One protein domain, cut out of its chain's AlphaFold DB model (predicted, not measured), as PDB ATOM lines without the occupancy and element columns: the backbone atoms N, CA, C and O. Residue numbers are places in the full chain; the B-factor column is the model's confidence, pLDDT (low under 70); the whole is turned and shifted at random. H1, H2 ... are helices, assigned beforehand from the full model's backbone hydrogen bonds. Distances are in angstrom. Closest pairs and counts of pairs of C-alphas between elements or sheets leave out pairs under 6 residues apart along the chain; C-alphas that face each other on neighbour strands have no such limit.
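AT A GLANCE: This is residues 299 to 386 of the 646 residues of the protein "Exonuclease domain-containing protein" of Pocillopora damicornis (UniProt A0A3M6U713). Little regular structure: a hairpin of two helices, H1 and H2, has the short H3 packed on H2, and a long stretch without named elements, residues 348 to 386, winds on beyond H3, its last residues 381 to 386 sticking out. The printed part has 88 residues, with H1, H2 and H3 in chain order and no named strand; the class is all helix, though named elements hold only 33 residues. It is compact, radius of gyration of the C-alphas 13.6 A, spanning 37 by 34 by 20 A.

IN THESE COORDINATES: H1, residues 299 to 309, begins at C-alpha 299 (98.709, 4.326, -22.626) and is 15.4 A long. H2, residues 318 to 334, is 24.3 A long. H3, residues 343 to 347, ends at C-alpha 347 (96.178, -0.864, -6.659).

HOW THE PARTS SIT: H1 and H2 touch as a helical hairpin, opposite ways at a tilt of 37 degrees, only just steep; their closest C-alphas, of Lys 299 and Gln 325, are 5.9 A apart. H2 touches H3 with residues 324 to 331 alone, closest at the C-alphas of Cys 327 and Ile 343, 5.8 A. H1 and H3 are apart. In H1, H2 and H3 every O i to N i+4 pair is within hydrogen-bond range.

THE WHOLE: The C-alphas farthest apart, of Asp 337 and Asp 386, are 43.4 A apart. The printed part has no cut, and both links are short. Residues 335 to 344 and 379 to 386 have pLDDT under 70.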
ATOM      1  N   LYS A 299      99.772   5.148 -23.236       83.19
ATOM      2  CA  LYS A 299      98.709   4.326 -22.626       83.19
ATOM      3  C   LYS A 299      98.314   3.119 -23.485       83.19
ATOM      4  O   LYS A 299      97.991   2.052 -22.950       83.19
ATOM      5  N   ARG A 300      98.309   3.264 -24.813       83.69
ATOM      6  CA  ARG A 300      98.051   2.161 -25.759       83.69
ATOM      7  C   ARG A 300      99.193   1.152 -25.783       83.69
ATOM      8  O   ARG A 300      98.923  -0.048 -25.803       83.69
ATOM      9  N   SER A 301     100.434   1.628 -25.755       82.38
ATOM     10  CA  SER A 301     101.638   0.800 -25.690       82.38
ATOM     11  C   SER A 301     101.656  -0.008 -24.393       82.38
ATOM     12  O   SER A 301     101.687  -1.236 -24.432       82.38
ATOM     13  N   PHE A 302     101.449   0.661 -23.253       84.44
ATOM     14  CA  PHE A 302     101.297   0.015 -21.948       84.44
ATOM     15  C   PHE A 302     100.189  -1.051 -21.948       84.44
ATOM     16  O   PHE A 302     100.405  -2.184 -21.525       84.44
ATOM     17  N   GLY A 303      99.018  -0.727 -22.506       86.31
ATOM     18  CA  GLY A 303      97.935  -1.696 -22.679       86.31
ATOM     19  C   GLY A 303      98.333  -2.904 -23.519       86.31
ATOM     20  O   GLY A 303      98.062  -4.032 -23.129       86.31
ATOM     21  N   SER A 304      98.995  -2.681 -24.655       84.69
ATOM     22  CA  SER A 304      99.464  -3.755 -25.540       84.69
ATOM     23  C   SER A 304     100.422  -4.706 -24.817       84.69
ATOM     24  O   SER A 304     100.291  -5.923 -24.956       84.69
ATOM     25  N   SER A 305     101.318  -4.173 -23.983       84.25
ATOM     26  CA  SER A 305     102.204  -4.974 -23.131       84.25
ATOM     27  C   SER A 305     101.422  -5.818 -22.122       84.25
ATOM     28  O   SER A 305     101.666  -7.017 -22.003       84.25
ATOM     29  N   LEU A 306     100.413  -5.243 -21.461       84.44
ATOM     30  CA  LEU A 306      99.527  -5.990 -20.561       84.44
ATOM     31  C   LEU A 306      98.748  -7.091 -21.300       84.44
ATOM     32  O   LEU A 306      98.638  -8.215 -20.815       84.44
ATOM     33  N   TYR A 307      98.262  -6.814 -22.509       86.94
ATOM     34  CA  TYR A 307      97.610  -7.817 -23.353       86.94
ATOM     35  C   TYR A 307      98.546  -8.965 -23.750       86.94
ATOM     36  O   TYR A 307      98.098 -10.110 -23.832       86.94
ATOM     37  N   SER A 308      99.835  -8.685 -23.954       84.38
ATOM     38  CA  SER A 308     100.846  -9.724 -24.164       84.38
ATOM     39  C   SER A 308     100.991 -10.611 -22.921       84.38
ATOM     40  O   SER A 308     100.898 -11.833 -23.028       84.38
ATOM     41  N   ILE A 309     101.073 -10.018 -21.724       80.31
ATOM     42  CA  ILE A 309     101.177 -10.743 -20.441       80.31
ATOM     43  C   ILE A 309      99.923 -11.591 -20.153       80.31
ATOM     44  O   ILE A 309     100.031 -12.722 -19.673       80.31
ATOM     45  N   LYS A 310      98.726 -11.112 -20.522       83.38
ATOM     46  CA  LYS A 310      97.451 -11.857 -20.403       83.38
ATOM     47  C   LYS A 310      97.482 -13.229 -21.090       83.38
ATOM     48  O   LYS A 310      96.695 -14.124 -20.755       83.38
ATOM     49  N   THR A 311      98.354 -13.429 -22.081       81.44
ATOM     50  CA  THR A 311      98.499 -14.739 -22.734       81.44
ATOM     51  C   THR A 311      98.915 -15.822 -21.737       81.44
ATOM     52  O   THR A 311      98.334 -16.908 -21.786       81.44
ATOM     53  N   GLN A 312      99.797 -15.477 -20.794       77.88
ATOM     54  CA  GLN A 312     100.347 -16.345 -19.751       77.88
ATOM     55  C   GLN A 312      99.564 -16.243 -18.430       77.88
ATOM     56  O   GLN A 312      99.382 -17.243 -17.743       77.88
ATOM     57  N   HIS A 313      99.015 -15.064 -18.107       74.94
ATOM     58  CA  HIS A 313      98.292 -14.815 -16.854       74.94
ATOM     59  C   HIS A 313      96.820 -14.456 -17.106       74.94
ATOM     60  O   HIS A 313      96.466 -13.295 -17.313       74.94
ATOM     61  N   LYS A 314      95.927 -15.457 -17.073       76.19
ATOM     62  CA  LYS A 314      94.489 -15.276 -17.375       76.19
ATOM     63  C   LYS A 314      93.715 -14.452 -16.344       76.19
ATOM     64  O   LYS A 314      92.644 -13.949 -16.676       76.19
ATOM     65  N   SER A 315      94.261 -14.279 -15.139       72.19
ATOM     66  CA  SER A 315      93.724 -13.380 -14.109       72.19
ATOM     67  C   SER A 315      93.714 -11.911 -14.550       72.19
ATOM     68  O   SER A 315      92.898 -11.126 -14.068       72.19
ATOM     69  N   LEU A 316      94.559 -11.542 -15.520       74.88
ATOM     70  CA  LEU A 316      94.582 -10.217 -16.125       74.88
ATOM     71  C   LEU A 316      93.431 -10.066 -17.139       74.88
ATOM     72  O   LEU A 316      93.602 -10.181 -18.354       74.88
ATOM     73  N   THR A 317      92.216  -9.857 -16.633       83.44
ATOM     74  CA  THR A 317      91.023  -9.668 -17.473       83.44
ATOM     75  C   THR A 317      91.068  -8.342 -18.240       83.44
ATOM     76  O   THR A 317      91.809  -7.428 -17.883       83.44
ATOM     77  N   ASP A 318      90.236  -8.193 -19.276       86.62
ATOM     78  CA  ASP A 318      90.147  -6.933 -20.038       86.62
ATOM     79  C   ASP A 318      89.787  -5.734 -19.152       86.62
ATOM     80  O   ASP A 318      90.282  -4.630 -19.369       86.62
ATOM     81  N   MET A 319      88.974  -5.970 -18.120       85.19
ATOM     82  CA  MET A 319      88.586  -4.951 -17.149       85.19
ATOM     83  C   MET A 319      89.771  -4.507 -16.279       85.19
ATOM     84  O   MET A 319      89.946  -3.312 -16.040       85.19
ATOM     85  N   VAL A 320      90.620  -5.453 -15.868       83.69
ATOM     86  CA  VAL A 320      91.828  -5.178 -15.074       83.69
ATOM     87  C   VAL A 320      92.878  -4.453 -15.920       83.69
ATOM     88  O   VAL A 320      93.479  -3.484 -15.460       83.69
ATOM     89  N   ILE A 321      93.061  -4.853 -17.184       86.69
ATOM     90  CA  ILE A 321      93.942  -4.136 -18.123       86.69
ATOM     91  C   ILE A 321      93.457  -2.702 -18.305       86.69
ATOM     92  O   ILE A 321      94.239  -1.763 -18.166       86.69
ATOM     93  N   TRP A 322      92.161  -2.523 -18.569       89.75
ATOM     94  CA  TRP A 322      91.569  -1.200 -18.708       89.75
ATOM     95  C   TRP A 322      91.786  -0.347 -17.452       89.75
ATOM     96  O   TRP A 322      92.158   0.821 -17.572       89.75
ATOM     97  N   TYR A 323      91.618  -0.929 -16.260       88.62
ATOM     98  CA  TYR A 323      91.872  -0.267 -14.981       88.62
ATOM     99  C   TYR A 323      93.316   0.230 -14.864       88.62
ATOM    100  O   TYR A 323      93.533   1.421 -14.628       88.62
ATOM    101  N   PHE A 324      94.302  -0.633 -15.120       85.94
ATOM    102  CA  PHE A 324      95.708  -0.232 -15.083       85.94
ATOM    103  C   PHE A 324      96.033   0.823 -16.140       85.94
ATOM    104  O   PHE A 324      96.777   1.757 -15.858       85.94
ATOM    105  N   GLN A 325      95.440   0.746 -17.334       87.94
ATOM    106  CA  GLN A 325      95.593   1.792 -18.346       87.94
ATOM    107  C   GLN A 325      95.015   3.141 -17.886       87.94
ATOM    108  O   GLN A 325      95.556   4.188 -18.253       87.94
ATOM    109  N   GLN A 326      93.909   3.160 -17.128       86.56
ATOM    110  CA  GLN A 326      93.395   4.405 -16.544       86.56
ATOM    111  C   GLN A 326      94.349   4.947 -15.481       86.56
ATOM    112  O   GLN A 326      94.736   6.107 -15.586       86.56
ATOM    113  N   CYS A 327      94.781   4.105 -14.537       83.31
ATOM    114  CA  CYS A 327      95.724   4.484 -13.482       83.31
ATOM    115  C   CYS A 327      97.038   5.017 -14.062       83.31
ATOM    116  O   CYS A 327      97.516   6.065 -13.639       83.31
ATOM    117  N   PHE A 328      97.558   4.371 -15.106       84.56
ATOM    118  CA  PHE A 328      98.716   4.848 -15.856       84.56
ATOM    119  C   PHE A 328      98.470   6.226 -16.475       84.56
ATOM    120  O   PHE A 328      99.276   7.134 -16.309       84.56
ATOM    121  N   GLY A 329      97.316   6.434 -17.117       82.69
ATOM    122  CA  GLY A 329      96.941   7.751 -17.634       82.69
ATOM    123  C   GLY A 329      96.801   8.831 -16.552       82.69
ATOM    124  O   GLY A 329      97.085   9.993 -16.833       82.69
ATOM    125  N   TYR A 330      96.374   8.474 -15.337       82.44
ATOM    126  CA  TYR A 330      96.291   9.402 -14.206       82.44
ATOM    127  C   TYR A 330      97.668   9.746 -13.639       82.44
ATOM    128  O   TYR A 330      97.958  10.929 -13.471       82.44
ATOM    129  N   ALA A 331      98.538   8.753 -13.444       77.75
ATOM    130  CA  ALA A 331      99.930   8.963 -13.045       77.75
ATOM    131  C   ALA A 331     100.678   9.851 -14.058       77.75
ATOM    132  O   ALA A 331     101.331  10.821 -13.678       77.75
ATOM    133  N   LEU A 332     100.465   9.616 -15.360       75.25
ATOM    134  CA  LEU A 332     100.979  10.461 -16.448       75.25
ATOM    135  C   LEU A 332     100.388  11.879 -16.492       75.25
ATOM    136  O   LEU A 332     100.829  12.695 -17.297       75.25
ATOM    137  N   LYS A 333      99.371  12.205 -15.696       74.19
ATOM    138  CA  LYS A 333      98.868  13.581 -15.578       74.19
ATOM    139  C   LYS A 333      99.308  14.226 -14.275       74.19
ATOM    140  O   LYS A 333      99.688  15.388 -14.297       74.19
ATOM    141  N   GLN A 334      99.269  13.473 -13.180       73.88
ATOM    142  CA  GLN A 334      99.593  13.951 -11.841       73.88
ATOM    143  C   GLN A 334     101.086  14.241 -11.672       73.88
ATOM    144  O   GLN A 334     101.437  15.313 -11.196       73.88
ATOM    145  N   ASN A 335     101.961  13.333 -12.108       68.62
ATOM    146  CA  ASN A 335     103.393  13.415 -11.805       68.62
ATOM    147  C   ASN A 335     104.116  14.206 -12.886       68.62
ATOM    148  O   ASN A 335     104.941  13.673 -13.627       68.62
ATOM    149  N   LYS A 336     103.652  15.427 -13.148       61.00
ATOM    150  CA  LYS A 336     104.299  16.304 -14.123       61.00
ATOM    151  C   LYS A 336     105.686  16.631 -13.564       61.00
ATOM    152  O   LYS A 336     105.766  17.204 -12.488       61.00
ATOM    153  N   ASP A 337     106.727  16.197 -14.274       54.53
ATOM    154  CA  ASP A 337     108.141  16.411 -13.926       54.53
ATOM    155  C   ASP A 337     108.680  15.572 -12.738       54.53
ATOM    156  O   ASP A 337     109.763  15.850 -12.235       54.53
ATOM    157  N   ASP A 338     107.970  14.502 -12.350       55.09
ATOM    158  CA  ASP A 338     108.362  13.562 -11.283       55.09
ATOM    159  C   ASP A 338     108.313  12.095 -11.775       55.09
ATOM    160  O   ASP A 338     107.392  11.690 -12.499       55.09
ATOM    161  N   GLU A 339     109.319  11.295 -11.407       51.25
ATOM    162  CA  GLU A 339     109.460   9.880 -11.774       51.25
ATOM    163  C   GLU A 339     108.644   8.932 -10.866       51.25
ATOM    164  O   GLU A 339     108.428   7.772 -11.231       51.25
ATOM    165  N   GLU A 340     108.132   9.394  -9.718       52.28
ATOM    166  CA  GLU A 340     107.505   8.524  -8.708       52.28
ATOM    167  C   GLU A 340     106.017   8.217  -8.986       52.28
ATOM    168  O   GLU A 340     105.084   8.743  -8.383       52.28
ATOM    169  N   GLY A 341     105.769   7.330  -9.958       55.44
ATOM    170  CA  GLY A 341     104.440   6.836 -10.355       55.44
ATOM    171  C   GLY A 341     103.776   5.849  -9.384       55.44
ATOM    172  O   GLY A 341     104.165   4.688  -9.309       55.44
ATOM    173  N   SER A 342     102.667   6.240  -8.752       58.72
ATOM    174  CA  SER A 342     101.954   5.466  -7.710       58.72
ATOM    175  C   SER A 342     100.901   4.474  -8.230       58.72
ATOM    176  O   SER A 342      99.860   4.272  -7.609       58.72
ATOM    177  N   ILE A 343     101.124   3.852  -9.392       67.69
ATOM    178  CA  ILE A 343     100.135   2.928  -9.987       67.69
ATOM    179  C   ILE A 343     100.025   1.647  -9.166       67.69
ATOM    180  O   ILE A 343      98.919   1.192  -8.877       67.69
ATOM    181  N   ALA A 344     101.172   1.060  -8.818       66.56
ATOM    182  CA  ALA A 344     101.210  -0.141  -8.005       66.56
ATOM    183  C   ALA A 344     100.694   0.151  -6.583       66.56
ATOM    184  O   ALA A 344      99.682  -0.453  -6.247       66.56
ATOM    185  N   PRO A 345     101.234   1.119  -5.811       72.62
ATOM    186  CA  PRO A 345     100.715   1.458  -4.480       72.62
ATOM    187  C   PRO A 345      99.189   1.626  -4.437       72.62
ATOM    188  O   PRO A 345      98.518   0.935  -3.673       72.62
ATOM    189  N   HIS A 346      98.622   2.410  -5.366       81.75
ATOM    190  CA  HIS A 346      97.176   2.632  -5.452       81.75
ATOM    191  C   HIS A 346      96.370   1.338  -5.616       81.75
ATOM    192  O   HIS A 346      95.302   1.192  -5.026       81.75
ATOM    193  N   ALA A 347      96.858   0.403  -6.433       80.69
ATOM    194  CA  ALA A 347      96.178  -0.864  -6.659       80.69
ATOM    195  C   ALA A 347      96.248  -1.806  -5.446       80.69
ATOM    196  O   ALA A 347      95.408  -2.694  -5.361       80.69
ATOM    197  N   TYR A 348      97.204  -1.615  -4.532       78.31
ATOM    198  CA  TYR A 348      97.358  -2.376  -3.283       78.31
ATOM    199  C   TYR A 348      96.777  -1.644  -2.054       78.31
ATOM    200  O   TYR A 348      97.046  -2.043  -0.925       78.31
ATOM    201  N   GLY A 349      95.990  -0.582  -2.259       80.62
ATOM    202  CA  GLY A 349      95.340   0.173  -1.179       80.62
ATOM    203  C   GLY A 349      96.199   1.273  -0.547       80.62
ATOM    204  O   GLY A 349      95.732   1.981   0.343       80.62
ATOM    205  N   ASP A 350      97.431   1.482  -1.019       80.88
ATOM    206  CA  ASP A 350      98.241   2.626  -0.609       80.88
ATOM    207  C   ASP A 350      97.890   3.859  -1.453       80.88
ATOM    208  O   ASP A 350      98.187   3.970  -2.648       80.88
ATOM    209  N   HIS A 351      97.222   4.808  -0.803       83.56
ATOM    210  CA  HIS A 351      96.751   6.045  -1.408       83.56
ATOM    211  C   HIS A 351      97.587   7.276  -1.034       83.56
ATOM    212  O   HIS A 351      97.203   8.386  -1.404       83.56
ATOM    213  N   SER A 352      98.725   7.099  -0.354       79.88
ATOM    214  CA  SER A 352      99.583   8.190   0.140       79.88
ATOM    215  C   SER A 352     100.082   9.120  -0.971       79.88
ATOM    216  O   SER A 352     100.076  10.338  -0.820       79.88
ATOM    217  N   SER A 353     100.434   8.555  -2.124       74.62
ATOM    218  CA  SER A 353     100.945   9.295  -3.284       74.62
ATOM    219  C   SER A 353      99.875   9.567  -4.357       74.62
ATOM    220  O   SER A 353     100.176   9.974  -5.481       74.62
ATOM    221  N   CYS A 354      98.594   9.326  -4.058       80.50
ATOM    222  CA  CYS A 354      97.503   9.569  -5.000       80.50
ATOM    223  C   CYS A 354      97.133  11.059  -5.111       80.50
ATOM    224  O   CYS A 354      97.220  11.815  -4.154       80.50
ATOM    225  N   GLY A 355      96.636  11.469  -6.281       76.94
ATOM    226  CA  GLY A 355      96.113  12.818  -6.523       76.94
ATOM    227  C   GLY A 355      94.585  12.872  -6.592       76.94
ATOM    228  O   GLY A 355      93.887  11.888  -6.352       76.94
ATOM    229  N   ASN A 356      94.047  14.015  -7.032       81.00
ATOM    230  CA  ASN A 356      92.601  14.323  -7.082       81.00
ATOM    231  C   ASN A 356      91.726  13.356  -7.911       81.00
ATOM    232  O   ASN A 356      90.490  13.433  -7.883       81.00
ATOM    233  N   TRP A 357      92.339  12.474  -8.701       83.19
ATOM    234  CA  TRP A 357      91.645  11.424  -9.444       83.19
ATOM    235  C   TRP A 357      91.251  10.238  -8.552       83.19
ATOM    236  O   TRP A 357      90.317   9.511  -8.894       83.19
ATOM    237  N   CYS A 358      91.928  10.051  -7.416       84.69
ATOM    238  CA  CYS A 358      91.685   8.945  -6.510       84.69
ATOM    239  C   CYS A 358      90.352   9.128  -5.781       84.69
ATOM    240  O   CYS A 358      90.112  10.124  -5.098       84.69
ATOM    241  N   GLY A 359      89.455   8.156  -5.951       83.00
ATOM    242  CA  GLY A 359      88.158   8.160  -5.277       83.00
ATOM    243  C   GLY A 359      88.277   7.963  -3.766       83.00
ATOM    244  O   GLY A 359      87.439   8.488  -3.040       83.00
ATOM    245  N   TYR A 360      89.324   7.270  -3.304       85.94
ATOM    246  CA  TYR A 360      89.565   7.030  -1.884       85.94
ATOM    247  C   TYR A 360      89.778   8.340  -1.133       85.94
ATOM    248  O   TYR A 360      89.094   8.591  -0.152       85.94
ATOM    249  N   LEU A 361      90.617   9.238  -1.665       84.94
ATOM    250  CA  LEU A 361      90.865  10.553  -1.061       84.94
ATOM    251  C   LEU A 361      89.602  11.426  -0.961       84.94
ATOM    252  O   LEU A 361      89.566  12.364  -0.172       84.94
ATOM    253  N   LYS A 362      88.564  11.133  -1.755       86.31
ATOM    254  CA  LYS A 362      87.276  11.843  -1.703       86.31
ATOM    255  C   LYS A 362      86.305  11.216  -0.711       86.31
ATOM    256  O   LYS A 362      85.568  11.941  -0.053       86.31
ATOM    257  N   ASN A 363      86.246   9.888  -0.654       86.94
ATOM    258  CA  ASN A 363      85.380   9.164   0.269       86.94
ATOM    259  C   ASN A 363      85.998   7.800   0.624       86.94
ATOM    260  O   ASN A 363      85.700   6.809  -0.054       86.94
ATOM    261  N   PRO A 364      86.833   7.736   1.678       86.50
ATOM    262  CA  PRO A 364      87.516   6.506   2.075       86.50
ATOM    263  C   PRO A 364      86.542   5.382   2.442       86.50
ATOM    264  O   PRO A 364      86.725   4.239   2.034       86.50
ATOM    265  N   ALA A 365      85.464   5.716   3.159       83.44
ATOM    266  CA  ALA A 365      84.547   4.745   3.753       83.44
ATOM    267  C   ALA A 365      83.738   3.937   2.722       83.44
ATOM    268  O   ALA A 365      83.307   2.823   3.007       83.44
ATOM    269  N   SER A 366      83.518   4.482   1.521       85.56
ATOM    270  CA  SER A 366      82.743   3.818   0.464       85.56
ATOM    271  C   SER A 366      83.562   3.513  -0.791       85.56
ATOM    272  O   SER A 366      82.983   3.215  -1.843       85.56
ATOM    273  N   TYR A 367      84.884   3.674  -0.740       85.12
ATOM    274  CA  TYR A 367      85.718   3.531  -1.922       85.12
ATOM    275  C   TYR A 367      85.786   2.075  -2.388       85.12
ATOM    276  O   TYR A 367      85.950   1.150  -1.598       85.12
ATOM    277  N   LYS A 368      85.647   1.882  -3.702       85.50
ATOM    278  CA  LYS A 368      85.826   0.595  -4.376       85.50
ATOM    279  C   LYS A 368      86.532   0.806  -5.705       85.50
ATOM    280  O   LYS A 368      86.194   1.723  -6.464       85.50
ATOM    281  N   HIS A 369      87.456  -0.090  -6.027       82.44
ATOM    282  CA  HIS A 369      88.132  -0.102  -7.320       82.44
ATOM    283  C   HIS A 369      87.157  -0.471  -8.438       82.44
ATOM    284  O   HIS A 369      86.542  -1.531  -8.426       82.44
ATOM    285  N   ARG A 370      87.002   0.379  -9.458       78.88
ATOM    286  CA  ARG A 370      86.001   0.130 -10.519       78.88
ATOM    287  C   ARG A 370      86.352  -1.023 -11.460       78.88
ATOM    288  O   ARG A 370      85.468  -1.490 -12.169       78.88
ATOM    289  N   GLY A 371      87.617  -1.437 -11.522       74.44
ATOM    290  CA  GLY A 371      88.067  -2.466 -12.464       74.44
ATOM    291  C   GLY A 371      88.958  -3.554 -11.874       74.44
ATOM    292  O   GLY A 371      89.438  -4.394 -12.633       74.44
ATOM    293  N   LEU A 372      89.137  -3.575 -10.550       81.62
ATOM    294  CA  LEU A 372      89.688  -4.734  -9.848       81.62
ATOM    295  C   LEU A 372      88.559  -5.691  -9.426       81.62
ATOM    296  O   LEU A 372      87.425  -5.243  -9.213       81.62
ATOM    297  N   PRO A 373      88.830  -7.005  -9.312       72.56
ATOM    298  CA  PRO A 373      87.839  -7.983  -8.870       72.56
ATOM    299  C   PRO A 373      87.191  -7.585  -7.539       72.56
ATOM    300  O   PRO A 373      87.875  -7.226  -6.584       72.56
ATOM    301  N   HIS A 374      85.856  -7.626  -7.487       78.25
ATOM    302  CA  HIS A 374      85.049  -7.270  -6.306       78.25
ATOM    303  C   HIS A 374      85.264  -5.842  -5.763       78.25
ATOM    304  O   HIS A 374      84.766  -5.510  -4.688       78.25
ATOM    305  N   GLY A 375      85.969  -4.993  -6.513       79.94
ATOM    306  CA  GLY A 375      86.333  -3.638  -6.116       79.94
ATOM    307  C   GLY A 375      87.241  -3.542  -4.896       79.94
ATOM    308  O   GLY A 375      87.267  -2.484  -4.272       79.94
ATOM    309  N   LYS A 376      87.959  -4.624  -4.574       80.06
ATOM    310  CA  LYS A 376      88.913  -4.705  -3.463       80.06
ATOM    311  C   LYS A 376      90.338  -4.396  -3.930       80.06
ATOM    312  O   LYS A 376      90.629  -4.488  -5.126       80.06
ATOM    313  N   ASP A 377      91.194  -4.033  -2.981       81.81
ATOM    314  CA  ASP A 377      92.630  -3.866  -3.205       81.81
ATOM    315  C   ASP A 377      93.273  -5.188  -3.639       81.81
ATOM    316  O   ASP A 377      92.811  -6.281  -3.299       81.81
ATOM    317  N   LEU A 378      94.357  -5.092  -4.404       72.69
ATOM    318  CA  LEU A 378      95.243  -6.221  -4.625       72.69
ATOM    319  C   LEU A 378      95.959  -6.545  -3.316       72.69
ATOM    320  O   LEU A 378      96.441  -5.661  -2.619       72.69
ATOM    321  N   THR A 379      96.075  -7.828  -3.005       63.28
ATOM    322  CA  THR A 379      96.819  -8.317  -1.844       63.28
ATOM    323  C   THR A 379      98.032  -9.094  -2.346       63.28
ATOM    324  O   THR A 379      97.901 -10.021  -3.148       63.28
ATOM    325  N   GLY A 380      99.239  -8.695  -1.940       56.66
ATOM    326  CA  GLY A 380     100.470  -9.401  -2.312       56.66
ATOM    327  C   GLY A 380     100.616 -10.716  -1.542       56.66
ATOM    328  O   GLY A 380     100.283 -10.727  -0.368       56.66
ATOM    329  N   ARG A 381     101.095 -11.779  -2.222       51.41
ATOM    330  CA  ARG A 381     101.700 -13.081  -1.795       51.41
ATOM    331  C   ARG A 381     101.350 -13.746  -0.440       51.41
ATOM    332  O   ARG A 381     101.974 -14.747  -0.109       51.41
ATOM    333  N   MET A 382     100.380 -13.270   0.317       53.03
ATOM    334  CA  MET A 382      99.944 -13.835   1.586       53.03
ATOM    335  C   MET A 382      98.638 -14.579   1.324       53.03
ATOM    336  O   MET A 382      97.703 -14.018   0.748       53.03
ATOM    337  N   LEU A 383      98.611 -15.871   1.648       52.44
ATOM    338  CA  LEU A 383      97.386 -16.658   1.583       52.44
ATOM    339  C   LEU A 383      96.518 -16.270   2.780       52.44
ATOM    340  O   LEU A 383      97.036 -16.052   3.872       52.44
ATOM    341  N   PHE A 384      95.212 -16.162   2.569       51.56
ATOM    342  CA  PHE A 384      94.248 -15.854   3.621       51.56
ATOM    343  C   PHE A 384      93.250 -17.006   3.735       51.56
ATOM    344  O   PHE A 384      92.783 -17.508   2.711       51.56
ATOM    345  N   HIS A 385      92.910 -17.394   4.962       49.91
ATOM    346  CA  HIS A 385      91.790 -18.282   5.276       49.91
ATOM    347  C   HIS A 385      90.802 -17.493   6.138       49.91
ATOM    348  O   HIS A 385      91.193 -16.990   7.189       49.91
ATOM    349  N   ASP A 386      89.558 -17.333   5.679       52.94
ATOM    350  CA  ASP A 386      88.523 -16.524   6.346       52.94
ATOM    351  C   ASP A 386      89.033 -15.166   6.844       52.94
ATOM    352  O   ASP A 386      88.916 -14.810   8.015       52.94
TER     353      ASP A 386